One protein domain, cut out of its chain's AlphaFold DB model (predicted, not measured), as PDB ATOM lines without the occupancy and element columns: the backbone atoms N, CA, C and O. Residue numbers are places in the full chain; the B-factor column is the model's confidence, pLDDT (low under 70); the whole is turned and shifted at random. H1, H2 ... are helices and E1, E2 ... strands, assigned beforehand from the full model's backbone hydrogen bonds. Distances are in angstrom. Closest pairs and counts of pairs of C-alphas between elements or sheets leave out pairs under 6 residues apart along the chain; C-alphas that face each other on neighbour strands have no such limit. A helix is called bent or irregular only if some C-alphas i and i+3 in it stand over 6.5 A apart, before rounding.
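AT A GLANCE: This is residues 15 to 226 of the 239 residues of the protein "Arginase family enzyme" of Nocardioides soli (UniProt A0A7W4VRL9). A twisted sheet of five parallel strands is the core of a three-layer body, with H2, H6 and H7 covering one face and H4 and H5 the other. These five helices run along the strands; little H3 packs on H7, and little H1 grazes the sheet. The printed part has 212 residues with seven named helices and five named strands, along the chain H1 E1 H2 H3 E2 H4 E3 H5 E4 H6 E5 H7; the sheet's order is E2 E1 E3 E5 E4. The class is mixed, helices and strands, and the whole is compact, with a radius of gyration of the C-alphas of 15.8 A and spans of 40 by 40 by 35 A.

HOW THE PARTS SIT: Residues 18 to 19 pair, parallel, with residues 85 to 86 of edge strand E2, residues 84 to 89. H1, residues 25 to 28, only grazes the sheet. E1, residues 33 to 37, is the parallel neighbour of E2, with N 35 and O 85 2.8 A apart, and of E3, residues 117 to 121, with N 36 and O 119 2.9 A apart. E5, residues 189 to 193, is the parallel neighbour of E3, with N 120 and O 190 2.8 A apart, and of edge strand E4, residues 146 to 150, with N 193 and O 149 2.8 A apart. H2, residues 50 to 59, has a height over the sheet of 7.0 A. On the opposite face, H4, residues 97 to 113, touches H5, residues 125 to 139, the closest C-alphas being those of Tyr 109 and Gly 134, 4.1 A apart; their tilt of 36 degrees is only just steep. H7, residues 204 to 224, is the hub and is on the same face as H2. It touches H6, residues 171 to 184, at a shallow tilt of 24 degrees, the same way, with C-alphas 183 and 219 closest at 4.2 A. With residues 206 to 210 alone H7 touches H2, C-alphas 57 and 206 being closest at 5.1 A; with residues 214 to 221 alone it touches H3, residues 78 to 81, C-alphas 78 and 218 being closest at 5.0 A. Every O i to N i+4 pair is within hydrogen-bond range in H4, H6 and H7, against 4 of 6 in H2 and 8 of 11 in H5; H1 and H3 are too short for such a pair. E1, H2 H3, E2 and E4, H6, E5 are strand-helix-strand units, parallel neighbour strands with helices between; E2, H4, E3 and E3, H5, E4 are split ones, with another strand between their strands; the four crossovers are right-handed.

IN THESE COORDINATES: H1 begins at C-alpha 25, (9.317, -11.847, 14.949). From first to last C-alpha H4 measures 24.0 A, H5 22.0 A, H6 20.0 A, H7 30.2 A and E2 15.6 A. H2 is irregular, with C-alphas 51 and 54 7.2 A apart, and H5 only just, with C-alphas 126 and 129 6.51 A apart. H7 ends at C-alpha 224, (5.244, 7.084, 27.454).

THE WHOLE: The two C-alphas farthest apart, those of Gly 95 and Gly 226, are 45.7 A apart. The printed part has no cut; the links E1 to H2, H2 to H3 and E4 to H6 are long. The mean pLDDT of the printed part is 93.7, with residues 153 and 155 under 70.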
ATOM      1  N   LEU A  15      13.049 -10.593  36.670       95.62
ATOM      2  CA  LEU A  15      11.944 -10.223  37.565       95.62
ATOM      3  C   LEU A  15      10.606 -10.940  37.281       95.62
ATOM      4  O   LEU A  15       9.545 -10.489  37.718       95.62
ATOM      5  N   GLY A  16      10.649 -12.086  36.596       94.25
ATOM      6  CA  GLY A  16       9.473 -12.898  36.280       94.25
ATOM      7  C   GLY A  16       8.628 -12.404  35.110       94.25
ATOM      8  O   GLY A  16       7.456 -12.772  35.039       94.25
ATOM      9  N   VAL A  17       9.186 -11.580  34.217       96.38
ATOM     10  CA  VAL A  17       8.525 -11.231  32.948       96.38
ATOM     11  C   VAL A  17       8.370 -12.456  32.040       96.38
ATOM     12  O   VAL A  17       9.061 -13.468  32.212       96.38
ATOM     13  N   ASP A  18       7.458 -12.376  31.073       96.00
ATOM     14  CA  ASP A  18       7.194 -13.482  30.156       96.00
ATOM     15  C   ASP A  18       8.404 -13.773  29.260       96.00
ATOM     16  O   ASP A  18       9.153 -12.882  28.861       96.00
ATOM     17  N   ARG A  19       8.595 -15.054  28.931       95.94
ATOM     18  CA  ARG A  19       9.654 -15.486  28.016       95.94
ATOM     19  C   ARG A  19       9.244 -15.247  26.565       95.94
ATOM     20  O   ARG A  19       8.096 -15.502  26.202       95.94
ATOM     21  N   VAL A  20      10.205 -14.868  25.728       97.06
ATOM     22  CA  VAL A  20      10.051 -14.790  24.270       97.06
ATOM     23  C   VAL A  20      11.152 -15.583  23.566       97.06
ATOM     24  O   VAL A  20      12.208 -15.835  24.137       97.06
ATOM     25  N   ASP A  21      10.889 -16.002  22.333       96.44
ATOM     26  CA  ASP A  21      11.883 -16.595  21.438       96.44
ATOM     27  C   ASP A  21      12.382 -15.515  20.461       96.44
ATOM     28  O   ASP A  21      11.566 -14.817  19.848       96.44
ATOM     29  N   LEU A  22      13.703 -15.365  20.310       94.88
ATOM     30  CA  LEU A  22      14.305 -14.414  19.361       94.88
ATOM     31  C   LEU A  22      13.951 -14.749  17.906       94.88
ATOM     32  O   LEU A  22      13.878 -13.849  17.067       94.88
ATOM     33  N   ASP A  23      13.645 -16.013  17.615       94.31
ATOM     34  CA  ASP A  23      13.241 -16.469  16.286       94.31
ATOM     35  C   ASP A  23      11.733 -16.285  16.021       94.31
ATOM     36  O   ASP A  23      11.214 -16.728  14.990       94.31
ATOM     37  N   ALA A  24      11.009 -15.583  16.907       95.50
ATOM     38  CA  ALA A  24       9.582 -15.287  16.773       95.50
ATOM     39  C   ALA A  24       9.296 -13.785  16.514       95.50
ATOM     40  O   ALA A  24       8.816 -13.082  17.408       95.50
ATOM     41  N   PRO A  25       9.468 -13.271  15.273       93.38
ATOM     42  CA  PRO A  25       9.317 -11.847  14.949       93.38
ATOM     43  C   PRO A  25       7.985 -11.216  15.367       93.38
ATOM     44  O   PRO A  25       7.949 -10.055  15.756       93.38
ATOM     45  N   ALA A  26       6.883 -11.968  15.281       95.31
ATOM     46  CA  ALA A  26       5.567 -11.468  15.674       95.31
ATOM     47  C   ALA A  26       5.447 -11.262  17.192       95.31
ATOM     48  O   ALA A  26       4.744 -10.355  17.623       95.31
ATOM     49  N   ALA A  27       6.131 -12.090  17.988       95.31
ATOM     50  CA  ALA A  27       6.181 -11.929  19.436       95.31
ATOM     51  C   ALA A  27       7.100 -10.762  19.822       95.31
ATOM     52  O   ALA A  27       6.722  -9.957  20.667       95.31
ATOM     53  N   LEU A  28       8.246 -10.613  19.145       96.75
ATOM     54  CA  LEU A  28       9.139  -9.464  19.335       96.75
ATOM     55  C   LEU A  28       8.450  -8.134  18.992       96.75
ATOM     56  O   LEU A  28       8.577  -7.176  19.739       96.75
ATOM     57  N   ALA A  29       7.671  -8.086  17.908       95.56
ATOM     58  CA  ALA A  29       6.946  -6.879  17.495       95.56
ATOM     59  C   ALA A  29       5.781  -6.496  18.427       95.56
ATOM     60  O   ALA A  29       5.241  -5.399  18.315       95.56
ATOM     61  N   ALA A  30       5.357  -7.407  19.308       96.44
ATOM     62  CA  ALA A  30       4.360  -7.133  20.340       96.44
ATOM     63  C   ALA A  30       4.988  -6.650  21.659       96.44
ATOM     64  O   ALA A  30       4.251  -6.265  22.566       96.44
ATOM     65  N   ALA A  31       6.318  -6.703  21.777       97.94
ATOM     66  CA  ALA A  31       7.050  -6.240  22.942       97.94
ATOM     67  C   ALA A  31       7.475  -4.778  22.783       97.94
ATOM     68  O   ALA A  31       7.820  -4.314  21.700       97.94
ATOM     69  N   ASP A  32       7.504  -4.082  23.909       98.12
ATOM     70  CA  ASP A  32       8.069  -2.745  24.038       98.12
ATOM     71  C   ASP A  32       9.576  -2.822  24.319       98.12
ATOM     72  O   ASP A  32      10.375  -2.049  23.786       98.12
ATOM     73  N   VAL A  33       9.965  -3.783  25.167       98.69
ATOM     74  CA  VAL A  33      11.350  -4.032  25.573       98.69
ATOM     75  C   VAL A  33      11.612  -5.534  25.588       98.69
ATOM     76  O   VAL A  33      10.824  -6.303  26.142       98.69
ATOM     77  N   VAL A  34      12.746  -5.948  25.026       98.81
ATOM     78  CA  VAL A  34      13.199  -7.345  25.057       98.81
ATOM     79  C   VAL A  34      14.511  -7.423  25.820       98.81
ATOM     80  O   VAL A  34      15.511  -6.825  25.422       98.81
ATOM     81  N   VAL A  35      14.503  -8.168  26.923       98.81
ATOM     82  CA  VAL A  35      15.693  -8.465  27.720       98.81
ATOM     83  C   VAL A  35      16.487  -9.577  27.044       98.81
ATOM     84  O   VAL A  35      15.919 -10.614  26.707       98.81
ATOM     85  N   ILE A  36      17.790  -9.377  26.863       98.56
ATOM     86  CA  ILE A  36      18.716 -10.338  26.252       98.56
ATOM     87  C   ILE A  36      19.897 -10.521  27.202       98.56
ATOM     88  O   ILE A  36      20.430  -9.537  27.693       98.56
ATOM     89  N   GLY A  37      20.337 -11.745  27.468       98.44
ATOM     90  CA  GLY A  37      21.586 -11.984  28.188       98.44
ATOM     91  C   GLY A  37      22.761 -12.240  27.245       98.44
ATOM     92  O   GLY A  37      22.634 -12.981  26.274       98.44
ATOM     93  N   ALA A  38      23.914 -11.657  27.556       98.25
ATOM     94  CA  ALA A  38      25.166 -11.812  26.819       98.25
ATOM     95  C   ALA A  38      26.266 -12.370  27.747       98.25
ATOM     96  O   ALA A  38      27.107 -11.614  28.236       98.25
ATOM     97  N   PRO A  39      26.269 -13.682  28.056       97.44
ATOM     98  CA  PRO A  39      27.186 -14.289  29.026       97.44
ATOM     99  C   PRO A  39      28.608 -14.445  28.461       97.44
ATOM    100  O   PRO A  39      29.069 -15.549  28.166       97.44
ATOM    101  N   PHE A  40      29.332 -13.332  28.328       97.38
ATOM    102  CA  PHE A  40      30.627 -13.271  27.651       97.38
ATOM    103  C   PHE A  40      31.684 -12.500  28.444       97.38
ATOM    104  O   PHE A  40      31.418 -11.447  28.995       97.38
ATOM    105  N   ASP A  41      32.913 -13.001  28.494       96.62
ATOM    106  CA  ASP A  41      34.048 -12.293  29.107       96.62
ATOM    107  C   ASP A  41      35.355 -12.506  28.317       96.62
ATOM    108  O   ASP A  41      36.460 -12.493  28.866       96.62
ATOM    109  N   GLY A  42      35.230 -12.777  27.011       94.94
ATOM    110  CA  GLY A  42      36.363 -13.088  26.137       94.94
ATOM    111  C   GLY A  42      37.210 -11.874  25.745       94.94
ATOM    112  O   GLY A  42      38.336 -12.059  25.288       94.94
ATOM    113  N   GLY A  43      36.693 -10.655  25.924       92.56
ATOM    114  CA  GLY A  43      37.408  -9.394  25.709       92.56
ATOM    115  C   GLY A  43      38.099  -8.858  26.968       92.56
ATOM    116  O   GLY A  43      38.815  -7.857  26.906       92.56
ATOM    117  N   THR A  44      37.905  -9.518  28.111       92.81
ATOM    118  CA  THR A  44      38.403  -9.072  29.412       92.81
ATOM    119  C   THR A  44      39.932  -9.033  29.452       92.81
ATOM    120  O   THR A  44      40.613 -10.006  29.132       92.81
ATOM    121  N   SER A  45      40.490  -7.912  29.916       89.31
ATOM    122  CA  SER A  45      41.942  -7.681  29.975       89.31
ATOM    123  C   SER A  45      42.585  -7.996  31.331       89.31
ATOM    124  O   SER A  45      43.807  -8.119  31.419       89.31
ATOM    125  N   HIS A  46      41.785  -8.121  32.394       91.81
ATOM    126  CA  HIS A  46      42.269  -8.353  33.755       91.81
ATOM    127  C   HIS A  46      41.520  -9.509  34.437       91.81
ATOM    128  O   HIS A  46      41.903 -10.664  34.277       91.81
ATOM    129  N   ARG A  47      40.467  -9.229  35.209       94.50
ATOM    130  CA  ARG A  47      39.749 -10.236  36.001       94.50
ATOM    131  C   ARG A  47      38.505 -10.744  35.258       94.50
ATOM    132  O   ARG A  47      37.566  -9.965  35.129       94.50
ATOM    133  N   PRO A  48      38.465 -12.017  34.815       96.06
ATOM    134  CA  PRO A  48      37.296 -12.596  34.149       96.06
ATOM    135  C   PRO A  48      36.172 -12.899  35.147       96.06
ATOM    136  O   PRO A  48      36.396 -12.916  36.355       96.06
ATOM    137  N   GLY A  49      34.976 -13.216  34.652       96.31
ATOM    138  CA  GLY A  49      33.832 -13.592  35.493       96.31
ATOM    139  C   GLY A  49      32.522 -12.910  35.118       96.31
ATOM    140  O   GLY A  49      31.465 -13.335  35.583       96.31
ATOM    141  N   THR A  50      32.562 -11.918  34.230       97.25
ATOM    142  CA  THR A  50      31.369 -11.196  33.767       97.25
ATOM    143  C   THR A  50      30.439 -12.062  32.923       97.25
ATOM    144  O   THR A  50      29.243 -11.803  32.872       97.25
ATOM    145  N   ARG A  51      30.918 -13.202  32.399       97.06
ATOM    146  CA  ARG A  51      30.064 -14.231  31.775       97.06
ATOM    147  C   ARG A  51      28.942 -14.747  32.690       97.06
ATOM    148  O   ARG A  51      27.970 -15.309  32.204       97.06
ATOM    149  N   PHE A  52      29.085 -14.595  34.009       97.44
ATOM    150  CA  PHE A  52      28.065 -14.975  34.993       97.44
ATOM    151  C   PHE A  52      27.112 -13.821  35.351       97.44
ATOM    152  O   PHE A  52      26.110 -14.047  36.032       97.44
ATOM    153  N   GLY A  53      27.408 -12.602  34.893       97.50
ATOM    154  CA  GLY A  53      26.640 -11.383  35.135       97.50
ATOM    155  C   GLY A  53      25.160 -11.496  34.762       97.50
ATOM    156  O   GLY A  53      24.329 -11.240  35.634       97.50
ATOM    157  N   PRO A  54      24.789 -11.961  33.550       97.69
ATOM    158  CA  PRO A  54      23.385 -12.002  33.135       97.69
ATOM    159  C   PRO A  54      22.518 -12.851  34.069       97.69
ATOM    160  O   PRO A  54      21.419 -12.451  34.458       97.69
ATOM    161  N   MET A  55      23.034 -14.010  34.490       96.25
ATOM    162  CA  MET A  55      22.342 -14.888  35.433       96.25
ATOM    163  C   MET A  55      22.227 -14.249  36.820       96.25
ATOM    164  O   MET A  55      21.151 -14.293  37.414       96.25
ATOM    165  N   ALA A  56      23.296 -13.624  37.319       96.25
ATOM    166  CA  ALA A  56      23.263 -12.939  38.608       96.25
ATOM    167  C   ALA A  56      22.235 -11.800  38.612       96.25
ATOM    168  O   ALA A  56      21.384 -11.754  39.493       96.25
ATOM    169  N   ILE A  57      22.215 -10.955  37.576       97.19
ATOM    170  CA  ILE A  57      21.242  -9.860  37.454       97.19
ATOM    171  C   ILE A  57      19.799 -10.388  37.461       97.19
ATOM    172  O   ILE A  57      18.930  -9.777  38.090       97.19
ATOM    173  N   ARG A  58      19.528 -11.521  36.794       96.50
ATOM    174  CA  ARG A  58      18.198 -12.152  36.807       96.50
ATOM    175  C   ARG A  58      17.823 -12.717  38.171       96.50
ATOM    176  O   ARG A  58      16.664 -12.601  38.544       96.50
ATOM    177  N   GLN A  59      18.762 -13.349  38.875       93.00
ATOM    178  CA  GLN A  59      18.532 -14.006  40.171       93.00
ATOM    179  C   GLN A  59      18.440 -13.024  41.335       93.00
ATOM    180  O   GLN A  59      17.868 -13.349  42.376       93.00
ATOM    181  N   THR A  60      18.995 -11.830  41.165       89.19
ATOM    182  CA  THR A  60      19.066 -10.839  42.221       89.19
ATOM    183  C   THR A  60      17.740 -10.090  42.391       89.19
ATOM    184  O   THR A  60      17.525  -9.009  41.848       89.19
ATOM    185  N   ASP A  61      16.855 -10.680  43.195       88.81
ATOM    186  CA  ASP A  61      15.745 -10.013  43.875       88.81
ATOM    187  C   ASP A  61      15.216 -10.892  45.023       88.81
ATOM    188  O   ASP A  61      15.034 -12.100  44.880       88.81
ATOM    189  N   TYR A  62      14.927 -10.293  46.177       84.81
ATOM    190  CA  TYR A  62      14.332 -11.010  47.310       84.81
ATOM    191  C   TYR A  62      12.799 -11.122  47.211       84.81
ATOM    192  O   TYR A  62      12.184 -11.901  47.945       84.81
ATOM    193  N   LEU A  63      12.157 -10.340  46.339       90.31
ATOM    194  CA  LEU A  63      10.713 -10.340  46.112       90.31
ATOM    195  C   LEU A  63      10.297 -11.397  45.076       90.31
ATOM    196  O   LEU A  63      11.103 -11.795  44.234       90.31
ATOM    197  N   PRO A  64       9.030 -11.856  45.081       89.62
ATOM    198  CA  PRO A  64       8.529 -12.801  44.083       89.62
ATOM    199  C   PRO A  64       8.764 -12.322  42.646       89.62
ATOM    200  O   PRO A  64       8.570 -11.151  42.336       89.62
ATOM    201  N   HIS A  65       9.171 -13.226  41.756       92.50
ATOM    202  CA  HIS A  65       9.332 -12.937  40.327       92.50
ATOM    203  C   HIS A  65       7.965 -13.017  39.642       92.50
ATOM    204  O   HIS A  65       7.583 -14.054  39.103       92.50
ATOM    205  N   ASP A  66       7.190 -11.944  39.756       92.62
ATOM    206  CA  ASP A  66       5.797 -11.856  39.317       92.62
ATOM    207  C   ASP A  66       5.559 -10.783  38.241       92.62
ATOM    208  O   ASP A  66       4.401 -10.490  37.920       92.62
ATOM    209  N   GLY A  67       6.631 -10.204  37.686       94.81
ATOM    210  CA  GLY A  67       6.566  -9.164  36.660       94.81
ATOM    211  C   GLY A  67       6.017  -7.836  37.188       94.81
ATOM    212  O   GLY A  67       5.257  -7.171  36.493       94.81
ATOM    213  N   SER A  68       6.308  -7.475  38.442       94.94
ATOM    214  CA  SER A  68       5.849  -6.220  39.052       94.94
ATOM    215  C   SER A  68       6.892  -5.638  39.987       94.94
ATOM    216  O   SER A  68       7.285  -6.289  40.953       94.94
ATOM    217  N   ARG A  69       7.320  -4.395  39.751       95.88
ATOM    218  CA  ARG A  69       8.192  -3.643  40.672       95.88
ATOM    219  C   ARG A  69       7.797  -2.166  40.682       95.88
ATOM    220  O   ARG A  69       8.456  -1.348  40.039       95.88
ATOM    221  N   PRO A  70       6.758  -1.792  41.452       94.50
ATOM    222  CA  PRO A  70       6.258  -0.424  41.478       94.50
ATOM    223  C   PRO A  70       7.325   0.600  41.881       94.50
ATOM    224  O   PRO A  70       7.937   0.528  42.952       94.50
ATOM    225  N   HIS A  71       7.508   1.615  41.044       92.94
ATOM    226  CA  HIS A  71       8.390   2.740  41.295       92.94
ATOM    227  C   HIS A  71       7.629   3.854  42.019       92.94
ATOM    228  O   HIS A  71       7.017   4.721  41.398       92.94
ATOM    229  N   LEU A  72       7.737   3.912  43.349       88.06
ATOM    230  CA  LEU A  72       6.964   4.846  44.186       88.06
ATOM    231  C   LEU A  72       7.089   6.324  43.781       88.06
ATOM    232  O   LEU A  72       6.097   7.047  43.796       88.06
ATOM    233  N   ALA A  73       8.295   6.770  43.407       86.44
ATOM    234  CA  ALA A  73       8.529   8.168  43.048       86.44
ATOM    235  C   ALA A  73       7.829   8.592  41.747       86.44
ATOM    236  O   ALA A  73       7.176   9.629  41.700       86.44
ATOM    237  N   LEU A  74       7.964   7.772  40.703       87.00
ATOM    238  CA  LEU A  74       7.360   8.005  39.396       87.00
ATOM    239  C   LEU A  74       5.890   7.570  39.341       87.00
ATOM    240  O   LEU A  74       5.167   8.023  38.463       87.00
ATOM    241  N   ARG A  75       5.443   6.741  40.295       89.31
ATOM    242  CA  ARG A  75       4.102   6.138  40.358       89.31
ATOM    243  C   ARG A  75       3.750   5.338  39.100       89.31
ATOM    244  O   ARG A  75       2.619   5.394  38.631       89.31
ATOM    245  N   VAL A  76       4.735   4.597  38.604       91.31
ATOM    246  CA  VAL A  76       4.625   3.639  37.496       91.31
ATOM    247  C   VAL A  76       5.026   2.258  37.992       91.31
ATOM    248  O   VAL A  76       5.767   2.143  38.972       91.31
ATOM    249  N   ASP A  77       4.581   1.219  37.310       95.56
ATOM    250  CA  ASP A  77       5.151  -0.119  37.416       95.56
ATOM    251  C   ASP A  77       5.575  -0.538  36.014       95.56
ATOM    252  O   ASP A  77       4.780  -1.062  35.244       95.56
ATOM    253  N   ALA A  78       6.838  -0.279  35.666       96.38
ATOM    254  CA  ALA A  78       7.316  -0.422  34.294       96.38
ATOM    255  C   ALA A  78       7.135  -1.838  33.721       96.38
ATOM    256  O   ALA A  78       6.953  -1.990  32.522       96.38
ATOM    257  N   LEU A  79       7.143  -2.871  34.569       96.94
ATOM    258  CA  LEU A  79       6.928  -4.260  34.139       96.94
ATOM    259  C   LEU A  79       5.447  -4.581  33.846       96.94
ATOM    260  O   LEU A  79       5.135  -5.638  33.303       96.94
ATOM    261  N   ARG A  80       4.529  -3.688  34.230       95.69
ATOM    262  CA  ARG A  80       3.085  -3.747  33.939       95.69
ATOM    263  C   ARG A  80       2.662  -2.731  32.885       95.69
ATOM    264  O   ARG A  80       1.731  -2.992  32.130       95.69
ATOM    265  N   ASP A  81       3.325  -1.584  32.887       95.44
ATOM    266  CA  ASP A  81       3.053  -0.448  32.014       95.44
ATOM    267  C   ASP A  81       3.671  -0.637  30.619       95.44
ATOM    268  O   ASP A  81       3.164  -0.078  29.649       95.44
ATOM    269  N   LEU A  82       4.743  -1.436  30.518       96.69
ATOM    270  CA  LEU A  82       5.398  -1.819  29.267       96.69
ATOM    271  C   LEU A  82       5.271  -3.328  29.034       96.69
ATOM    272  O   LEU A  82       5.356  -4.124  29.973       96.69
ATOM    273  N   ALA A  83       5.156  -3.736  27.773       97.50
ATOM    274  CA  ALA A  83       5.300  -5.125  27.356       97.50
ATOM    275  C   ALA A  83       6.783  -5.539  27.393       97.50
ATOM    276  O   ALA A  83       7.476  -5.529  26.373       97.50
ATOM    277  N   VAL A  84       7.278  -5.875  28.588       98.56
ATOM    278  CA  VAL A  84       8.642  -6.384  28.799       98.56
ATOM    279  C   VAL A  84       8.645  -7.906  28.711       98.56
ATOM    280  O   VAL A  84       7.860  -8.570  29.388       98.56
ATOM    281  N   VAL A  85       9.555  -8.460  27.914       98.44
ATOM    282  CA  VAL A  85       9.769  -9.909  27.777       98.44
ATOM    283  C   VAL A  85      11.252 -10.253  27.886       98.44
ATOM    284  O   VAL A  85      12.102  -9.395  27.666       98.44
ATOM    285  N   ASP A  86      11.580 -11.500  28.219       98.50
ATOM    286  CA  ASP A  86      12.962 -11.986  28.336       98.50
ATOM    287  C   ASP A  86      13.241 -13.097  27.320       98.50
ATOM    288  O   ASP A  86      12.568 -14.132  27.302       98.50
ATOM    289  N   ALA A  87      14.233 -12.866  26.468       98.00
ATOM    290  CA  ALA A  87      14.670 -13.762  25.407       98.00
ATOM    291  C   ALA A  87      15.650 -14.852  25.879       98.00
ATOM    292  O   ALA A  87      16.027 -15.728  25.101       98.00
ATOM    293  N   GLY A  88      16.073 -14.822  27.145       97.00
ATOM    294  CA  GLY A  88      17.139 -15.683  27.644       97.00
ATOM    295  C   GLY A  88      18.520 -15.194  27.211       97.00
ATOM    296  O   GLY A  88      18.739 -13.994  27.045       97.00
ATOM    297  N   ASP A  89      19.468 -16.117  27.098       97.56
ATOM    298  CA  ASP A  89      20.861 -15.810  26.769       97.56
ATOM    299  C   ASP A  89      21.163 -16.105  25.297       97.56
ATOM    300  O   ASP A  89      20.723 -17.121  24.754       97.56
ATOM    301  N   VAL A  90      21.971 -15.249  24.671       97.69
ATOM    302  CA  VAL A  90      22.583 -15.525  23.369       97.69
ATOM    303  C   VAL A  90      23.688 -16.562  23.552       97.69
ATOM    304  O   VAL A  90      24.504 -16.473  24.472       97.69
ATOM    305  N   GLU A  91      23.748 -17.548  22.656       96.44
ATOM    306  CA  GLU A  91      24.855 -18.502  22.635       96.44
ATOM    307  C   GLU A  91      26.149 -17.795  22.203       96.44
ATOM    308  O   GLU A  91      26.304 -17.389  21.051       96.44
ATOM    309  N   MET A  92      27.091 -17.665  23.139       96.81
ATOM    310  CA  MET A  92      28.370 -16.977  22.941       96.81
ATOM    311  C   MET A  92      29.534 -17.929  23.270       96.81
ATOM    312  O   MET A  92      29.963 -18.007  24.426       96.81
ATOM    313  N   PRO A  93      30.025 -18.714  22.290       92.94
ATOM    314  CA  PRO A  93      31.046 -19.729  22.522       92.94
ATOM    315  C   PRO A  93      32.369 -19.140  23.052       92.94
ATOM    316  O   PRO A  93      32.974 -18.277  22.405       92.94
ATOM    317  N   PRO A  94      32.888 -19.632  24.195       86.25
ATOM    318  CA  PRO A  94      34.169 -19.180  24.724       86.25
ATOM    319  C   PRO A  94      35.314 -19.404  23.728       86.25
ATOM    320  O   PRO A  94      35.466 -20.493  23.178       86.25
ATOM    321  N   GLY A  95      36.154 -18.388  23.531       89.19
ATOM    322  CA  GLY A  95      37.302 -18.448  22.616       89.19
ATOM    323  C   GLY A  95      36.984 -18.117  21.152       89.19
ATOM    324  O   GLY A  95      37.913 -17.904  20.377       89.19
ATOM    325  N   GLU A  96      35.709 -17.990  20.777       94.88
ATOM    326  CA  GLU A  96      35.279 -17.534  19.449       94.88
ATOM    327  C   GLU A  96      34.704 -16.111  19.549       94.88
ATOM    328  O   GLU A  96      33.494 -15.902  19.439       94.88
ATOM    329  N   ILE A  97      35.576 -15.125  19.799       95.19
ATOM    330  CA  ILE A  97      35.180 -13.728  20.070       95.19
ATOM    331  C   ILE A  97      34.342 -13.156  18.921       95.19
ATOM    332  O   ILE A  97      33.217 -12.725  19.145       95.19
ATOM    333  N   GLU A  98      34.846 -13.207  17.685       96.56
ATOM    334  CA  GLU A  98      34.152 -12.640  16.519       96.56
ATOM    335  C   GLU A  98      32.774 -13.277  16.297       96.56
ATOM    336  O   GLU A  98      31.794 -12.573  16.057       96.56
ATOM    337  N   ARG A  99      32.674 -14.607  16.440       97.44
ATOM    338  CA  ARG A  99      31.402 -15.330  16.304       97.44
ATOM    339  C   ARG A  99      30.419 -14.953  17.411       97.44
ATOM    340  O   ARG A  99      29.240 -14.778  17.124       97.44
ATOM    341  N   SER A 100      30.897 -14.831  18.647       97.94
ATOM    342  CA  SER A 100      30.071 -14.459  19.800       97.94
ATOM    343  C   SER A 100      29.531 -13.037  19.661       97.94
ATOM    344  O   SER A 100      28.335 -12.811  19.821       97.94
ATOM    345  N   LEU A 101      30.399 -12.089  19.295       97.88
ATOM    346  CA  LEU A 101      30.020 -10.694  19.082       97.88
ATOM    347  C   LEU A 101      29.046 -10.542  17.907       97.88
ATOM    348  O   LEU A 101      28.073  -9.800  18.021       97.88
ATOM    349  N   HIS A 102      29.250 -11.277  16.813       98.25
ATOM    350  CA  HIS A 102      28.306 -11.290  15.695       98.25
ATOM    351  C   HIS A 102      26.951 -11.914  16.075       98.25
ATOM    352  O   HIS A 102      25.909 -11.411  15.667       98.25
ATOM    353  N   ALA A 103      26.936 -12.994  16.867       98.31
ATOM    354  CA  ALA A 103      25.688 -13.604  17.334       98.31
ATOM    355  C   ALA A 103      24.862 -12.631  18.189       98.31
ATOM    356  O   ALA A 103      23.647 -12.532  18.010       98.31
ATOM    357  N   LEU A 104      25.524 -11.875  19.069       98.62
ATOM    358  CA  LEU A 104      24.867 -10.841  19.861       98.62
ATOM    359  C   LEU A 104      24.354  -9.689  18.989       98.62
ATOM    360  O   LEU A 104      23.213  -9.270  19.156       98.62
ATOM    361  N   GLU A 105      25.152  -9.219  18.025       98.62
ATOM    362  CA  GLU A 105      24.728  -8.169  17.090       98.62
ATOM    363  C   GLU A 105      23.447  -8.570  16.341       98.62
ATOM    364  O   GLU A 105      22.513  -7.772  16.243       98.62
ATOM    365  N   GLU A 106      23.368  -9.810  15.848       98.62
ATOM    366  CA  GLU A 106      22.174 -10.321  15.166       98.62
ATOM    367  C   GLU A 106      20.957 -10.400  16.097       98.62
ATOM    368  O   GLU A 106      19.856 -10.031  15.683       98.62
ATOM    369  N   ALA A 107      21.138 -10.810  17.357       98.62
ATOM    370  CA  ALA A 107      20.061 -10.834  18.349       98.62
ATOM    371  C   ALA A 107      19.531  -9.422  18.650       98.62
ATOM    372  O   ALA A 107      18.321  -9.181  18.611       98.62
ATOM    373  N   VAL A 108      20.432  -8.464  18.877       98.69
ATOM    374  CA  VAL A 108      20.084  -7.057  19.123       98.69
ATOM    375  C   VAL A 108      19.410  -6.444  17.896       98.69
ATOM    376  O   VAL A 108      18.380  -5.777  18.023       98.69
ATOM    377  N   TYR A 109      19.925  -6.714  16.694       98.56
ATOM    378  CA  TYR A 109      19.310  -6.269  15.446       98.56
ATOM    379  C   TYR A 109      17.912  -6.868  15.243       98.56
ATOM    380  O   TYR A 109      17.009  -6.165  14.784       98.56
ATOM    381  N   ALA A 110      17.700  -8.143  15.584       98.50
ATOM    382  CA  ALA A 110      16.396  -8.797  15.486       98.50
ATOM    383  C   ALA A 110      15.343  -8.143  16.396       98.50
ATOM    384  O   ALA A 110      14.197  -7.974  15.973       98.50
ATOM    385  N   VAL A 111      15.739  -7.723  17.599       98.62
ATOM    386  CA  VAL A 111      14.877  -6.963  18.515       98.62
ATOM    387  C   VAL A 111      14.617  -5.557  17.981       98.62
ATOM    388  O   VAL A 111      13.459  -5.186  17.783       98.62
ATOM    389  N   ALA A 112      15.674  -4.803  17.666       97.94
ATOM    390  CA  ALA A 112      15.548  -3.425  17.198       97.94
ATOM    391  C   ALA A 112      14.690  -3.340  15.927       97.94
ATOM    392  O   ALA A 112      13.764  -2.537  15.852       97.94
ATOM    393  N   ARG A 113      14.913  -4.227  14.943       97.50
ATOM    394  CA  ARG A 113      14.134  -4.242  13.691       97.50
ATOM    395  C   ARG A 113      12.656  -4.585  13.887       97.50
ATOM    396  O   ARG A 113      11.859  -4.293  12.996       97.50
ATOM    397  N   ALA A 114      12.303  -5.250  14.989       97.31
ATOM    398  CA  ALA A 114      10.919  -5.546  15.345       97.31
ATOM    399  C   ALA A 114      10.205  -4.331  15.968       97.31
ATOM    400  O   ALA A 114       8.985  -4.362  16.107       97.31
ATOM    401  N   GLY A 115      10.940  -3.259  16.283       95.75
ATOM    402  CA  GLY A 115      10.424  -2.027  16.884       95.75
ATOM    403  C   GLY A 115      10.529  -1.976  18.410       95.75
ATOM    404  O   GLY A 115      10.128  -0.971  18.993       95.75
ATOM    405  N   ALA A 116      11.072  -3.021  19.040       97.56
ATOM    406  CA  ALA A 116      11.283  -3.089  20.482       97.56
ATOM    407  C   ALA A 116      12.668  -2.552  20.875       97.56
ATOM    408  O   ALA A 116      13.618  -2.600  20.088       97.56
ATOM    409  N   ILE A 117      12.802  -2.079  22.115       98.25
ATOM    410  CA  ILE A 117      14.092  -1.653  22.671       98.25
ATOM    411  C   ILE A 117      14.827  -2.886  23.230       98.25
ATOM    412  O   ILE A 117      14.282  -3.568  24.100       98.25
ATOM    413  N   PRO A 118      16.059  -3.193  22.784       98.62
ATOM    414  CA  PRO A 118      16.884  -4.212  23.423       98.62
ATOM    415  C   PRO A 118      17.408  -3.712  24.779       98.62
ATOM    416  O   PRO A 118      17.956  -2.611  24.872       98.62
ATOM    417  N   LEU A 119      17.238  -4.536  25.817       98.75
ATOM    418  CA  LEU A 119      17.853  -4.383  27.139       98.75
ATOM    419  C   LEU A 119      18.831  -5.542  27.365       98.75
ATOM    420  O   LEU A 119      18.415  -6.656  27.686       98.75
ATOM    421  N   VAL A 120      20.125  -5.295  27.194       98.81
ATOM    422  CA  VAL A 120      21.159  -6.329  27.270       98.81
ATOM    423  C   VAL A 120      21.703  -6.437  28.696       98.81
ATOM    424  O   VAL A 120      22.249  -5.491  29.257       98.81
ATOM    425  N   LEU A 121      21.553  -7.614  29.297       98.56
ATOM    426  CA  LEU A 121      22.240  -8.012  30.519       98.56
ATOM    427  C   LEU A 121      23.593  -8.560  30.095       98.56
ATOM    428  O   LEU A 121      23.683  -9.620  29.479       98.56
ATOM    429  N   GLY A 122      24.627  -7.784  30.357       95.31
ATOM    430  CA  GLY A 122      25.912  -7.938  29.725       95.31
ATOM    431  C   GLY A 122      26.866  -8.886  30.423       95.31
ATOM    432  O   GLY A 122      26.706  -9.284  31.579       95.31
ATOM    433  N   GLY A 123      27.898  -9.182  29.653       94.50
ATOM    434  CA  GLY A 123      29.179  -9.682  30.090       94.50
ATOM    435  C   GLY A 123      30.187  -8.534  30.150       94.50
ATOM    436  O   GLY A 123      29.857  -7.462  30.646       94.50
ATOM    437  N   ASP A 124      31.418  -8.733  29.686       95.31
ATOM    438  CA  ASP A 124      32.405  -7.650  29.615       95.31
ATOM    439  C   ASP A 124      32.038  -6.570  28.582       95.31
ATOM    440  O   ASP A 124      31.182  -6.758  27.718       95.31
ATOM    441  N   HIS A 125      32.719  -5.431  28.651       94.12
ATOM    442  CA  HIS A 125      32.433  -4.248  27.840       94.12
ATOM    443  C   HIS A 125      32.695  -4.454  26.334       94.12
ATOM    444  O   HIS A 125      32.294  -3.626  25.518       94.12
ATOM    445  N   SER A 126      33.338  -5.545  25.898       93.81
ATOM    446  CA  SER A 126      33.567  -5.763  24.459       93.81
ATOM    447  C   SER A 126      32.266  -5.949  23.667       93.81
ATOM    448  O   SER A 126      32.242  -5.687  22.463       93.81
ATOM    449  N   ILE A 127      31.171  -6.319  24.343       96.56
ATOM    450  CA  ILE A 127      29.856  -6.503  23.726       96.56
ATOM    451  C   ILE A 127      29.197  -5.193  23.269       96.56
ATOM    452  O   ILE A 127      28.376  -5.214  22.354       96.56
ATOM    453  N   ALA A 128      29.609  -4.050  23.828       94.94
ATOM    454  CA  ALA A 128      29.006  -2.745  23.549       94.94
ATOM    455  C   ALA A 128      29.026  -2.385  22.052       94.94
ATOM    456  O   ALA A 128      28.127  -1.714  21.541       94.94
ATOM    457  N   LEU A 129      30.052  -2.845  21.323       94.88
ATOM    458  CA  LEU A 129      30.140  -2.655  19.876       94.88
ATOM    459  C   LEU A 129      29.031  -3.417  19.136       94.88
ATOM    460  O   LEU A 129      28.433  -2.862  18.213       94.88
ATOM    461  N   SER A 130      28.753  -4.658  19.534       97.56
ATOM    462  CA  SER A 130      27.676  -5.475  18.967       97.56
ATOM    463  C   SER A 130      26.313  -4.863  19.250       97.56
ATOM    464  O   SER A 130      25.495  -4.753  18.337       97.56
ATOM    465  N   ASP A 131      26.102  -4.394  20.480       97.88
ATOM    466  CA  ASP A 131      24.845  -3.774  20.901       97.88
ATOM    467  C   ASP A 131      24.583  -2.489  20.099       97.88
ATOM    468  O   ASP A 131      23.538  -2.332  19.459       97.88
ATOM    469  N   ALA A 132      25.583  -1.606  20.023       97.00
ATOM    470  CA  ALA A 132      25.500  -0.375  19.242       97.00
ATOM    471  C   ALA A 132      25.274  -0.638  17.751       97.00
ATOM    472  O   ALA A 132      24.453   0.032  17.118       97.00
ATOM    473  N   THR A 133      25.984  -1.615  17.185       97.75
ATOM    474  CA  THR A 133      25.874  -1.951  15.761       97.75
ATOM    475  C   THR A 133      24.504  -2.544  15.445       97.75
ATOM    476  O   THR A 133      23.876  -2.124  14.470       97.75
ATOM    477  N   GLY A 134      23.989  -3.444  16.286       98.06
ATOM    478  CA  GLY A 134      22.667  -4.049  16.117       98.06
ATOM    479  C   GLY A 134      21.544  -3.007  16.120       98.06
ATOM    480  O   GLY A 134      20.700  -3.003  15.220       98.06
ATOM    481  N   VAL A 135      21.580  -2.056  17.060       97.81
ATOM    482  CA  VAL A 135      20.618  -0.939  17.114       97.81
ATOM    483  C   VAL A 135      20.775  -0.014  15.898       97.81
ATOM    484  O   VAL A 135      19.788   0.330  15.236       97.81
ATOM    485  N   ALA A 136      22.008   0.362  15.549       97.38
ATOM    486  CA  ALA A 136      22.292   1.259  14.427       97.38
ATOM    487  C   ALA A 136      21.915   0.661  13.062       97.38
ATOM    488  O   ALA A 136      21.480   1.389  12.171       97.38
ATOM    489  N   ARG A 137      21.987  -0.664  12.885       97.94
ATOM    490  CA  ARG A 137      21.514  -1.336  11.661       97.94
ATOM    491  C   ARG A 137      20.022  -1.126  11.402       97.94
ATOM    492  O   ARG A 137      19.611  -1.158  10.243       97.94
ATOM    493  N   HIS A 138      19.211  -0.925  12.444       95.75
ATOM    494  CA  HIS A 138      17.793  -0.601  12.287       95.75
ATOM    495  C   HIS A 138      17.544   0.910  12.184       95.75
ATOM    496  O   HIS A 138      16.854   1.357  11.267       95.75
ATOM    497  N   HIS A 139      18.110   1.698  13.101       93.50
ATOM    498  CA  HIS A 139      17.819   3.134  13.210       93.50
ATOM    499  C   HIS A 139      18.681   4.034  12.309       93.50
ATOM    500  O   HIS A 139      18.380   5.217  12.151       93.50
ATOM    501  N   GLY A 140      19.728   3.481  11.699       94.00
ATOM    502  CA  GLY A 140      20.747   4.202  10.944       94.00
ATOM    503  C   GLY A 140      22.002   4.488  11.773       94.00
ATOM    504  O   GLY A 140      21.960   4.621  12.993       94.00
ATOM    505  N   PHE A 141      23.135   4.626  11.082       93.75
ATOM    506  CA  PHE A 141      24.457   4.849  11.684       93.75
ATOM    507  C   PHE A 141      24.776   6.323  11.989       93.75
ATOM    508  O   PHE A 141      25.907   6.645  12.337       93.75
ATOM    509  N   ASP A 142      23.796   7.223  11.857       89.00
ATOM    510  CA  ASP A 142      23.994   8.652  12.106       89.00
ATOM    511  C   ASP A 142      23.866   8.988  13.598       89.00
ATOM    512  O   ASP A 142      24.857   9.201  14.292       89.00
ATOM    513  N   ARG A 143      22.631   9.079  14.109       86.31
ATOM    514  CA  ARG A 143      22.359   9.433  15.507       86.31
ATOM    515  C   ARG A 143      21.470   8.392  16.155       86.31
ATOM    516  O   ARG A 143      20.292   8.290  15.829       86.31
ATOM    517  N   VAL A 144      22.036   7.710  17.139       87.69
ATOM    518  CA  VAL A 144      21.349   6.772  18.024       87.69
ATOM    519  C   VAL A 144      21.638   7.200  19.461       87.69
ATOM    520  O   VAL A 144      22.740   7.655  19.762       87.69
ATOM    521  N   SER A 145      20.644   7.114  20.344       87.88
ATOM    522  CA  SER A 145      20.840   7.299  21.786       87.88
ATOM    523  C   SER A 145      20.742   5.943  22.463       87.88
ATOM    524  O   SER A 145      19.726   5.269  22.316       87.88
ATOM    525  N   MET A 146      21.770   5.547  23.204       89.00
ATOM    526  CA  MET A 146      21.765   4.316  23.991       89.00
ATOM    527  C   MET A 146      22.255   4.596  25.405       89.00
ATOM    528  O   MET A 146      23.050   5.515  25.618       89.00
ATOM    529  N   ILE A 147      21.783   3.799  26.356       90.75
ATOM    530  CA  ILE A 147      22.399   3.713  27.677       90.75
ATOM    531  C   ILE A 147      23.391   2.568  27.637       90.75
ATOM    532  O   ILE A 147      22.991   1.429  27.442       90.75
ATOM    533  N   HIS A 148      24.654   2.898  27.861       90.31
ATOM    534  CA  HIS A 148      25.677   1.913  28.146       90.31
ATOM    535  C   HIS A 148      26.068   2.060  29.615       90.31
ATOM    536  O   HIS A 148      26.639   3.095  29.986       90.31
ATOM    537  N   PHE A 149      25.696   1.101  30.464       88.00
ATOM    538  CA  PHE A 149      26.084   1.132  31.872       88.00
ATOM    539  C   PHE A 149      27.104   0.052  32.178       88.00
ATOM    540  O   PHE A 149      26.802  -1.134  32.227       88.00
ATOM    541  N   ASP A 150      28.293   0.517  32.511       86.19
ATOM    542  CA  ASP A 150      29.353  -0.313  33.026       86.19
ATOM    543  C   ASP A 150      29.280  -0.370  34.566       86.19
ATOM    544  O   ASP A 150      29.332   0.671  35.231       86.19
ATOM    545  N   ALA A 151      29.192  -1.578  35.144       73.31
ATOM    546  CA  ALA A 151      29.190  -1.840  36.588       73.31
ATOM    547  C   ALA A 151      30.527  -1.526  37.308       73.31
ATOM    548  O   ALA A 151      30.866  -2.141  38.316       73.31
ATOM    549  N   HIS A 152      31.245  -0.504  36.846       73.50
ATOM    550  CA  HIS A 152      32.349   0.194  37.506       73.50
ATOM    551  C   HIS A 152      31.869   1.448  38.264       73.50
ATOM    552  O   HIS A 152      32.491   2.511  38.211       73.50
ATOM    553  N   ALA A 153      30.750   1.356  38.992       64.75
ATOM    554  CA  ALA A 153      30.431   2.385  39.987       64.75
ATOM    555  C   ALA A 153      31.522   2.424  41.077       64.75
ATOM    556  O   ALA A 153      32.417   1.578  41.093       64.75
ATOM    557  N   ASP A 154      31.457   3.389  42.005       76.50
ATOM    558  CA  ASP A 154      32.424   3.432  43.108       76.50
ATOM    559  C   ASP A 154      32.580   2.046  43.761       76.50
ATOM    560  O   ASP A 154      31.585   1.366  44.030       76.50
ATOM    561  N   THR A 155      33.821   1.632  44.028       67.25
ATOM    562  CA  THR A 155      34.151   0.280  44.509       67.25
ATOM    563  C   THR A 155      33.389  -0.117  45.779       67.25
ATOM    564  O   THR A 155      33.161  -1.303  46.010       67.25
ATOM    565  N   GLY A 156      32.968   0.847  46.611       76.19
ATOM    566  CA  GLY A 156      32.135   0.580  47.788       76.19
ATOM    567  C   GLY A 156      30.695   0.164  47.460       76.19
ATOM    568  O   GLY A 156      30.025  -0.422  48.307       76.19
ATOM    569  N   HIS A 157      30.225   0.451  46.248       83.38
ATOM    570  CA  HIS A 157      28.878   0.165  45.756       83.38
ATOM    571  C   HIS A 157      28.842  -0.964  44.713       83.38
ATOM    572  O   HIS A 157      27.823  -1.641  44.604       83.38
ATOM    573  N   ALA A 158      29.929  -1.159  43.960       88.44
ATOM    574  CA  ALA A 158      30.052  -2.180  42.918       88.44
ATOM    575  C   ALA A 158      31.422  -2.901  42.974       88.44
ATOM    576  O   ALA A 158      32.249  -2.741  42.077       88.44
ATOM    577  N   PRO A 159      31.720  -3.682  44.032       91.56
ATOM    578  CA  PRO A 159      32.982  -4.425  44.130       91.56
ATOM    579  C   PRO A 159      33.112  -5.553  43.090       91.56
ATOM    580  O   PRO A 159      34.229  -5.955  42.751       91.56
ATOM    581  N   GLY A 160      31.982  -6.057  42.589       93.88
ATOM    582  CA  GLY A 160      31.873  -7.186  41.673       93.88
ATOM    583  C   GLY A 160      32.156  -6.820  40.230       93.88
ATOM    584  O   GLY A 160      31.271  -6.949  39.396       93.88
ATOM    585  N   THR A 161      33.377  -6.375  39.940       93.50
ATOM    586  CA  THR A 161      33.806  -5.987  38.590       93.50
ATOM    587  C   THR A 161      35.281  -6.322  38.321       93.50
ATOM    588  O   THR A 161      36.082  -6.541  39.244       93.50
ATOM    589  N   GLY A 162      35.655  -6.404  37.041       89.75
ATOM    590  CA  GLY A 162      36.986  -6.810  36.594       89.75
ATOM    591  C   GLY A 162      38.092  -5.773  36.861       89.75
ATOM    592  O   GLY A 162      39.245  -6.136  37.168       89.75
ATOM    593  N   THR A 163      37.755  -4.482  36.802       90.06
ATOM    594  CA  THR A 163      38.707  -3.352  36.844       90.06
ATOM    595  C   THR A 163      38.237  -2.187  37.747       90.06
ATOM    596  O   THR A 163      38.190  -1.046  37.301       90.06
ATOM    597  N   PRO A 164      37.928  -2.431  39.039       86.50
ATOM    598  CA  PRO A 164      37.377  -1.454  39.975       86.50
ATOM    599  C   PRO A 164      38.253  -0.207  40.106       86.50
ATOM    600  O   PRO A 164      39.477  -0.299  40.245       86.50
ATOM    601  N   GLU A 165      37.590   0.943  40.153       84.38
ATOM    602  CA  GLU A 165      38.196   2.268  40.233       84.38
ATOM    603  C   GLU A 165      37.549   3.041  41.406       84.38
ATOM    604  O   GLU A 165      36.336   3.274  41.405       84.38
ATOM    605  N   PRO A 166      38.299   3.344  42.486       84.25
ATOM    606  CA  PRO A 166      37.753   4.058  43.642       84.25
ATOM    607  C   PRO A 166      37.440   5.531  43.346       84.25
ATOM    608  O   PRO A 166      38.247   6.218  42.732       84.25
ATOM    609  N   GLY A 167      36.359   6.070  43.926       84.62
ATOM    610  CA  GLY A 167      35.982   7.482  43.751       84.62
ATOM    611  C   GLY A 167      34.976   7.727  42.624       84.62
ATOM    612  O   GLY A 167      34.769   8.878  42.230       84.62
ATOM    613  N   GLY A 168      34.340   6.662  42.132       87.31
ATOM    614  CA  GLY A 168      33.277   6.717  41.136       87.31
ATOM    615  C   GLY A 168      31.952   7.296  41.653       87.31
ATOM    616  O   GLY A 168      31.845   7.884  42.733       87.31
ATOM    617  N   LEU A 169      30.892   7.120  40.860       88.06
ATOM    618  CA  LEU A 169      29.547   7.557  41.234       88.06
ATOM    619  C   LEU A 169      28.999   6.734  42.406       88.06
ATOM    620  O   LEU A 169      29.140   5.511  42.445       88.06
ATOM    621  N   SER A 170      28.273   7.396  43.308       90.25
ATOM    622  CA  SER A 170      27.407   6.686  44.255       90.25
ATOM    623  C   SER A 170      26.223   6.043  43.530       90.25
ATOM    624  O   SER A 170      25.725   6.585  42.536       90.25
ATOM    625  N   SER A 171      25.676   4.956  44.085       89.88
ATOM    626  CA  SER A 171      24.472   4.310  43.536       89.88
ATOM    627  C   SER A 171      23.319   5.298  43.345       89.88
ATOM    628  O   SER A 171      22.615   5.245  42.345       89.88
ATOM    629  N   ARG A 172      23.133   6.253  44.264       89.56
ATOM    630  CA  ARG A 172      22.059   7.251  44.152       89.56
ATOM    631  C   ARG A 172      22.218   8.145  42.920       89.56
ATOM    632  O   ARG A 172      21.225   8.407  42.248       89.56
ATOM    633  N   GLN A 173      23.429   8.638  42.657       91.56
ATOM    634  CA  GLN A 173      23.702   9.493  41.494       91.56
ATOM    635  C   GLN A 173      23.496   8.720  40.195       91.56
ATOM    636  O   GLN A 173      22.864   9.231  39.275       91.56
ATOM    637  N   LEU A 174      23.982   7.481  40.163       91.44
ATOM    638  CA  LEU A 174      23.830   6.586  39.028       91.44
ATOM    639  C   LEU A 174      22.354   6.322  38.698       91.44
ATOM    640  O   LEU A 174      21.912   6.583  37.581       91.44
ATOM    641  N   LEU A 175      21.580   5.853  39.680       93.44
ATOM    642  CA  LEU A 175      20.169   5.506  39.494       93.44
ATOM    643  C   LEU A 175      19.331   6.722  39.061       93.44
ATOM    644  O   LEU A 175      18.478   6.604  38.183       93.44
ATOM    645  N   ASP A 176      19.600   7.908  39.622       91.75
ATOM    646  CA  ASP A 176      18.914   9.138  39.209       91.75
ATOM    647  C   ASP A 176      19.276   9.560  37.776       91.75
ATOM    648  O   ASP A 176      18.390   9.956  37.017       91.75
ATOM    649  N   ALA A 177      20.549   9.443  37.382       92.25
ATOM    650  CA  ALA A 177      20.999   9.781  36.033       92.25
ATOM    651  C   ALA A 177      20.355   8.874  34.974       92.25
ATOM    652  O   ALA A 177      19.763   9.381  34.020       92.25
ATOM    653  N   VAL A 178      20.400   7.551  35.173       94.25
ATOM    654  CA  VAL A 178      19.813   6.566  34.245       94.25
ATOM    655  C   VAL A 178      18.318   6.822  34.055       94.25
ATOM    656  O   VAL A 178      17.849   6.937  32.918       94.25
ATOM    657  N   ARG A 179      17.579   6.998  35.158       94.00
ATOM    658  CA  ARG A 179      16.142   7.297  35.120       94.00
ATOM    659  C   ARG A 179      15.839   8.561  34.320       94.00
ATOM    660  O   ARG A 179      14.912   8.567  33.510       94.00
ATOM    661  N   ARG A 180      16.579   9.650  34.561       91.50
ATOM    662  CA  ARG A 180      16.359  10.934  33.872       91.50
ATOM    663  C   ARG A 180      16.647  10.830  32.382       91.50
ATOM    664  O   ARG A 180      15.819  11.270  31.591       91.50
ATOM    665  N   ILE A 181      17.756  10.198  32.000       92.06
ATOM    666  CA  ILE A 181      18.117  10.040  30.588       92.06
ATOM    667  C   ILE A 181      17.046   9.234  29.847       92.06
ATOM    668  O   ILE A 181      16.566   9.688  28.809       92.06
ATOM    669  N   CYS A 182      16.604   8.099  30.398       93.50
ATOM    670  CA  CYS A 182      15.568   7.269  29.768       93.50
ATOM    671  C   CYS A 182      14.207   7.972  29.678       93.50
ATOM    672  O   CYS A 182      13.410   7.697  28.785       93.50
ATOM    673  N   ARG A 183      13.939   8.912  30.588       90.94
ATOM    674  CA  ARG A 183      12.723   9.723  30.565       90.94
ATOM    675  C   ARG A 183      12.789  10.843  29.521       90.94
ATOM    676  O   ARG A 183      11.808  11.119  28.826       90.94
ATOM    677  N   GLU A 184      13.931  11.512  29.407       88.31
ATOM    678  CA  GLU A 184      14.078  12.745  28.626       88.31
ATOM    679  C   GLU A 184      14.506  12.491  27.174       88.31
ATOM    680  O   GLU A 184      14.053  13.204  26.270       88.31
ATOM    681  N   LEU A 185      15.299  11.448  26.920       89.31
ATOM    682  CA  LEU A 185      15.867  11.148  25.603       89.31
ATOM    683  C   LEU A 185      15.161   9.970  24.905       89.31
ATOM    684  O   LEU A 185      14.607   9.094  25.567       89.31
ATOM    685  N   PRO A 186      15.168   9.928  23.558       89.19
ATOM    686  CA  PRO A 186      14.660   8.794  22.790       89.19
ATOM    687  C   PRO A 186      15.693   7.654  22.771       89.19
ATOM    688  O   PRO A 186      16.395   7.458  21.781       89.19
ATOM    689  N   VAL A 187      15.823   6.942  23.892       93.94
ATOM    690  CA  VAL A 187      16.729   5.789  24.021       93.94
ATOM    691  C   VAL A 187      16.261   4.650  23.108       93.94
ATOM    692  O   VAL A 187      15.092   4.277  23.137       93.94
ATOM    693  N   ALA A 188      17.178   4.119  22.300       95.00
ATOM    694  CA  ALA A 188      16.944   3.064  21.312       95.00
ATOM    695  C   ALA A 188      17.563   1.710  21.706       95.00
ATOM    696  O   ALA A 188      17.309   0.709  21.050       95.00
ATOM    697  N   GLY A 189      18.372   1.678  22.767       96.88
ATOM    698  CA  GLY A 189      19.003   0.474  23.301       96.88
ATOM    699  C   GLY A 189      19.590   0.738  24.682       96.88
ATOM    700  O   GLY A 189      19.949   1.878  25.004       96.88
ATOM    701  N   ILE A 190      19.635  -0.295  25.512       98.19
ATOM    702  CA  ILE A 190      20.192  -0.247  26.863       98.19
ATOM    703  C   ILE A 190      21.058  -1.489  27.059       98.19
ATOM    704  O   ILE A 190      20.621  -2.587  26.722       98.19
ATOM    705  N   ASP A 191      22.225  -1.336  27.667       97.12
ATOM    706  CA  ASP A 191      23.012  -2.451  28.179       97.12
ATOM    707  C   ASP A 191      23.509  -2.180  29.615       97.12
ATOM    708  O   ASP A 191      23.575  -1.036  30.087       97.12
ATOM    709  N   VAL A 192      23.777  -3.266  30.338       97.50
ATOM    710  CA  VAL A 192      24.312  -3.283  31.706       97.50
ATOM    711  C   VAL A 192      25.424  -4.326  31.754       97.50
ATOM    712  O   VAL A 192      25.140  -5.520  31.807       97.50
ATOM    713  N   VAL A 193      26.681  -3.890  31.720       97.19
ATOM    714  CA  VAL A 193      27.873  -4.739  31.561       97.19
ATOM    715  C   VAL A 193      28.725  -4.802  32.833       97.19
ATOM    716  O   VAL A 193      28.474  -4.099  33.810       97.19
ATOM    717  N   GLU A 194      29.747  -5.656  32.818       96.81
ATOM    718  CA  GLU A 194      30.829  -5.750  33.815       96.81
ATOM    719  C   GLU A 194      30.420  -6.214  35.224       96.81
ATOM    720  O   GLU A 194      31.228  -6.202  36.156       96.81
ATOM    721  N   VAL A 195      29.198  -6.726  35.393       97.88
ATOM    722  CA  VAL A 195      28.820  -7.440  36.619       97.88
ATOM    723  C   VAL A 195      29.569  -8.766  36.667       97.88
ATOM    724  O   VAL A 195      29.302  -9.671  35.881       97.88
ATOM    725  N   SER A 196      30.487  -8.900  37.619       97.56
ATOM    726  CA  SER A 196      31.330 -10.075  37.826       97.56
ATOM    727  C   SER A 196      31.052 -10.710  39.195       97.56
ATOM    728  O   SER A 196      31.686 -10.355  40.197       97.56
ATOM    729  N   PRO A 197      30.124 -11.688  39.261       97.12
ATOM    730  CA  PRO A 197      29.753 -12.375  40.498       97.12
ATOM    731  C   PRO A 197      30.918 -12.958  41.315       97.12
ATOM    732  O   PRO A 197      30.846 -12.889  42.541       97.12
ATOM    733  N   PRO A 198      32.016 -13.481  40.719       97.31
ATOM    734  CA  PRO A 198      33.165 -13.963  41.493       97.31
ATOM    735  C   PRO A 198      33.833 -12.912  42.395       97.31
ATOM    736  O   PRO A 198      34.542 -13.287  43.328       97.31
ATOM    737  N   TYR A 199      33.629 -11.622  42.117       96.19
ATOM    738  CA  TYR A 199      34.166 -10.510  42.908       96.19
ATOM    739  C   TYR A 199      33.082  -9.732  43.654       96.19
ATOM    740  O   TYR A 199      33.394  -8.756  44.334       96.19
ATOM    741  N   ASP A 200      31.818 -10.130  43.517       96.00
ATOM    742  CA  ASP A 200      30.725  -9.462  44.203       96.00
ATOM    743  C   ASP A 200      30.664  -9.895  45.675       96.00
ATOM    744  O   ASP A 200      31.064 -10.999  46.061       96.00
ATOM    745  N   HIS A 201      30.151  -9.011  46.523       94.88
ATOM    746  CA  HIS A 201      30.047  -9.241  47.959       94.88
ATOM    747  C   HIS A 201      28.617  -8.993  48.414       94.88
ATOM    748  O   HIS A 201      28.131  -7.872  48.342       94.88
ATOM    749  N   ALA A 202      27.949 -10.045  48.902       94.12
ATOM    750  CA  ALA A 202      26.532  -9.994  49.271       94.12
ATOM    751  C   ALA A 202      25.631  -9.455  48.138       94.12
ATOM    752  O   ALA A 202      24.662  -8.749  48.399       94.12
ATOM    753  N   GLU A 203      25.990  -9.783  46.888       94.81
ATOM    754  CA  GLU A 203      25.219  -9.492  45.669       94.81
ATOM    755  C   GLU A 203      24.979  -7.994  45.411       94.81
ATOM    756  O   GLU A 203      24.120  -7.637  44.607       94.81
ATOM    757  N   ILE A 204      25.703  -7.090  46.083       94.81
ATOM    758  CA  ILE A 204      25.402  -5.653  46.007       94.81
ATOM    759  C   ILE A 204      25.615  -5.086  44.600       94.81
ATOM    760  O   ILE A 204      24.880  -4.183  44.195       94.81
ATOM    761  N   THR A 205      26.563  -5.636  43.836       96.44
ATOM    762  CA  THR A 205      26.823  -5.210  42.456       96.44
ATOM    763  C   THR A 205      25.715  -5.699  41.534       96.44
ATOM    764  O   THR A 205      25.162  -4.910  40.767       96.44
ATOM    765  N   ALA A 206      25.324  -6.971  41.658       96.25
ATOM    766  CA  ALA A 206      24.195  -7.526  40.915       96.25
ATOM    767  C   ALA A 206      22.871  -6.811  41.254       96.25
ATOM    768  O   ALA A 206      22.087  -6.511  40.351       96.25
ATOM    769  N   PHE A 207      22.650  -6.440  42.522       95.44
ATOM    770  CA  PHE A 207      21.475  -5.672  42.961       95.44
ATOM    771  C   PHE A 207      21.465  -4.274  42.357       95.44
ATOM    772  O   PHE A 207      20.416  -3.800  41.913       95.44
ATOM    773  N   LEU A 208      22.621  -3.609  42.320       95.69
ATOM    774  CA  LEU A 208      22.742  -2.302  41.693       95.69
ATOM    775  C   LEU A 208      22.450  -2.380  40.191       95.69
ATOM    776  O   LEU A 208      21.668  -1.574  39.693       95.69
ATOM    777  N   ALA A 209      23.015  -3.364  39.494       97.06
ATOM    778  CA  ALA A 209      22.792  -3.598  38.070       97.06
ATOM    779  C   ALA A 209      21.321  -3.914  37.746       97.06
ATOM    780  O   ALA A 209      20.731  -3.284  36.867       97.06
ATOM    781  N   ASN A 210      20.681  -4.801  38.515       96.75
ATOM    782  CA  ASN A 210      19.241  -5.059  38.414       96.75
ATOM    783  C   ASN A 210      18.430  -3.764  38.606       96.75
ATOM    784  O   ASN A 210      17.512  -3.459  37.836       96.75
ATOM    785  N   ARG A 211      18.812  -2.944  39.595       95.88
ATOM    786  CA  ARG A 211      18.141  -1.671  39.851       95.88
ATOM    787  C   ARG A 211      18.357  -0.654  38.730       95.88
ATOM    788  O   ARG A 211      17.421   0.085  38.435       95.88
ATOM    789  N   VAL A 212      19.523  -0.629  38.085       96.81
ATOM    790  CA  VAL A 212      19.782   0.190  36.887       96.81
ATOM    791  C   VAL A 212      18.804  -0.173  35.768       96.81
ATOM    792  O   VAL A 212      18.164   0.731  35.227       96.81
ATOM    793  N   CYS A 213      18.596  -1.467  35.491       97.88
ATOM    794  CA  CYS A 213      17.585  -1.920  34.529       97.88
ATOM    795  C   CYS A 213      16.185  -1.395  34.892       97.88
ATOM    796  O   CYS A 213      15.491  -0.824  34.051       97.88
ATOM    797  N   LEU A 214      15.775  -1.520  36.160       97.38
ATOM    798  CA  LEU A 214      14.474  -1.030  36.627       97.38
ATOM    799  C   LEU A 214      14.314   0.495  36.523       97.38
ATOM    800  O   LEU A 214      13.229   0.964  36.176       97.38
ATOM    801  N   GLU A 215      15.350   1.282  36.825       97.12
ATOM    802  CA  GLU A 215      15.307   2.745  36.678       97.12
ATOM    803  C   GLU A 215      15.232   3.158  35.203       97.12
ATOM    804  O   GLU A 215      14.499   4.097  34.876       97.12
ATOM    805  N   ALA A 216      15.919   2.439  34.310       97.31
ATOM    806  CA  ALA A 216      15.830   2.664  32.870       97.31
ATOM    807  C   ALA A 216      14.409   2.391  32.352       97.31
ATOM    808  O   ALA A 216      13.780   3.277  31.767       97.31
ATOM    809  N   LEU A 217      13.852   1.216  32.674       97.75
ATOM    810  CA  LEU A 217      12.476   0.835  32.336       97.75
ATOM    811  C   LEU A 217      11.449   1.818  32.915       97.75
ATOM    812  O   LEU A 217      10.521   2.236  32.226       97.75
ATOM    813  N   SER A 218      11.627   2.245  34.168       96.94
ATOM    814  CA  SER A 218      10.729   3.217  34.807       96.94
ATOM    815  C   SER A 218      10.808   4.597  34.156       96.94
ATOM    816  O   SER A 218       9.783   5.268  34.028       96.94
ATOM    817  N   GLY A 219      11.997   5.024  33.719       95.50
ATOM    818  CA  GLY A 219      12.174   6.242  32.931       95.50
ATOM    819  C   GLY A 219      11.428   6.180  31.596       95.50
ATOM    820  O   GLY A 219      10.700   7.122  31.269       95.50
ATOM    821  N   LEU A 220      11.536   5.054  30.879       95.25
ATOM    822  CA  LEU A 220      10.805   4.799  29.629       95.25
ATOM    823  C   LEU A 220       9.282   4.811  29.841       95.25
ATOM    824  O   LEU A 220       8.573   5.552  29.158       95.25
ATOM    825  N   ALA A 221       8.779   4.079  30.839       94.94
ATOM    826  CA  ALA A 221       7.352   4.046  31.172       94.94
ATOM    827  C   ALA A 221       6.815   5.443  31.522       94.94
ATOM    828  O   ALA A 221       5.782   5.882  31.011       94.94
ATOM    829  N   ALA A 222       7.555   6.202  32.339       92.12
ATOM    830  CA  ALA A 222       7.184   7.571  32.686       92.12
ATOM    831  C   ALA A 222       7.145   8.500  31.462       92.12
ATOM    832  O   ALA A 222       6.280   9.378  31.393       92.12
ATOM    833  N   ARG A 223       8.049   8.312  30.491       89.06
ATOM    834  CA  ARG A 223       8.041   9.052  29.221       89.06
ATOM    835  C   ARG A 223       6.786   8.749  28.407       89.06
ATOM    836  O   ARG A 223       6.136   9.691  27.955       89.06
ATOM    837  N   TRP A 224       6.425   7.477  28.236       83.31
ATOM    838  CA  TRP A 224       5.244   7.084  27.454       83.31
ATOM    839  C   TRP A 224       3.923   7.505  28.096       83.31
ATOM    840  O   TRP A 224       3.001   7.900  27.386       83.31
ATOM    841  N   HIS A 225       3.856   7.539  29.426       81.69
ATOM    842  CA  HIS A 225       2.702   8.084  30.146       81.69
ATOM    843  C   HIS A 225       2.704   9.615  30.276       81.69
ATOM    844  O   HIS A 225       1.778  10.178  30.863       81.69
ATOM    845  N   GLY A 226       3.717  10.312  29.750       77.12
ATOM    846  CA  GLY A 226       3.798  11.773  29.807       77.12
ATOM    847  C   GLY A 226       3.928  12.327  31.231       77.12
ATOM    848  O   GLY A 226       3.463  13.433  31.508       77.12
TER     849      GLY A 226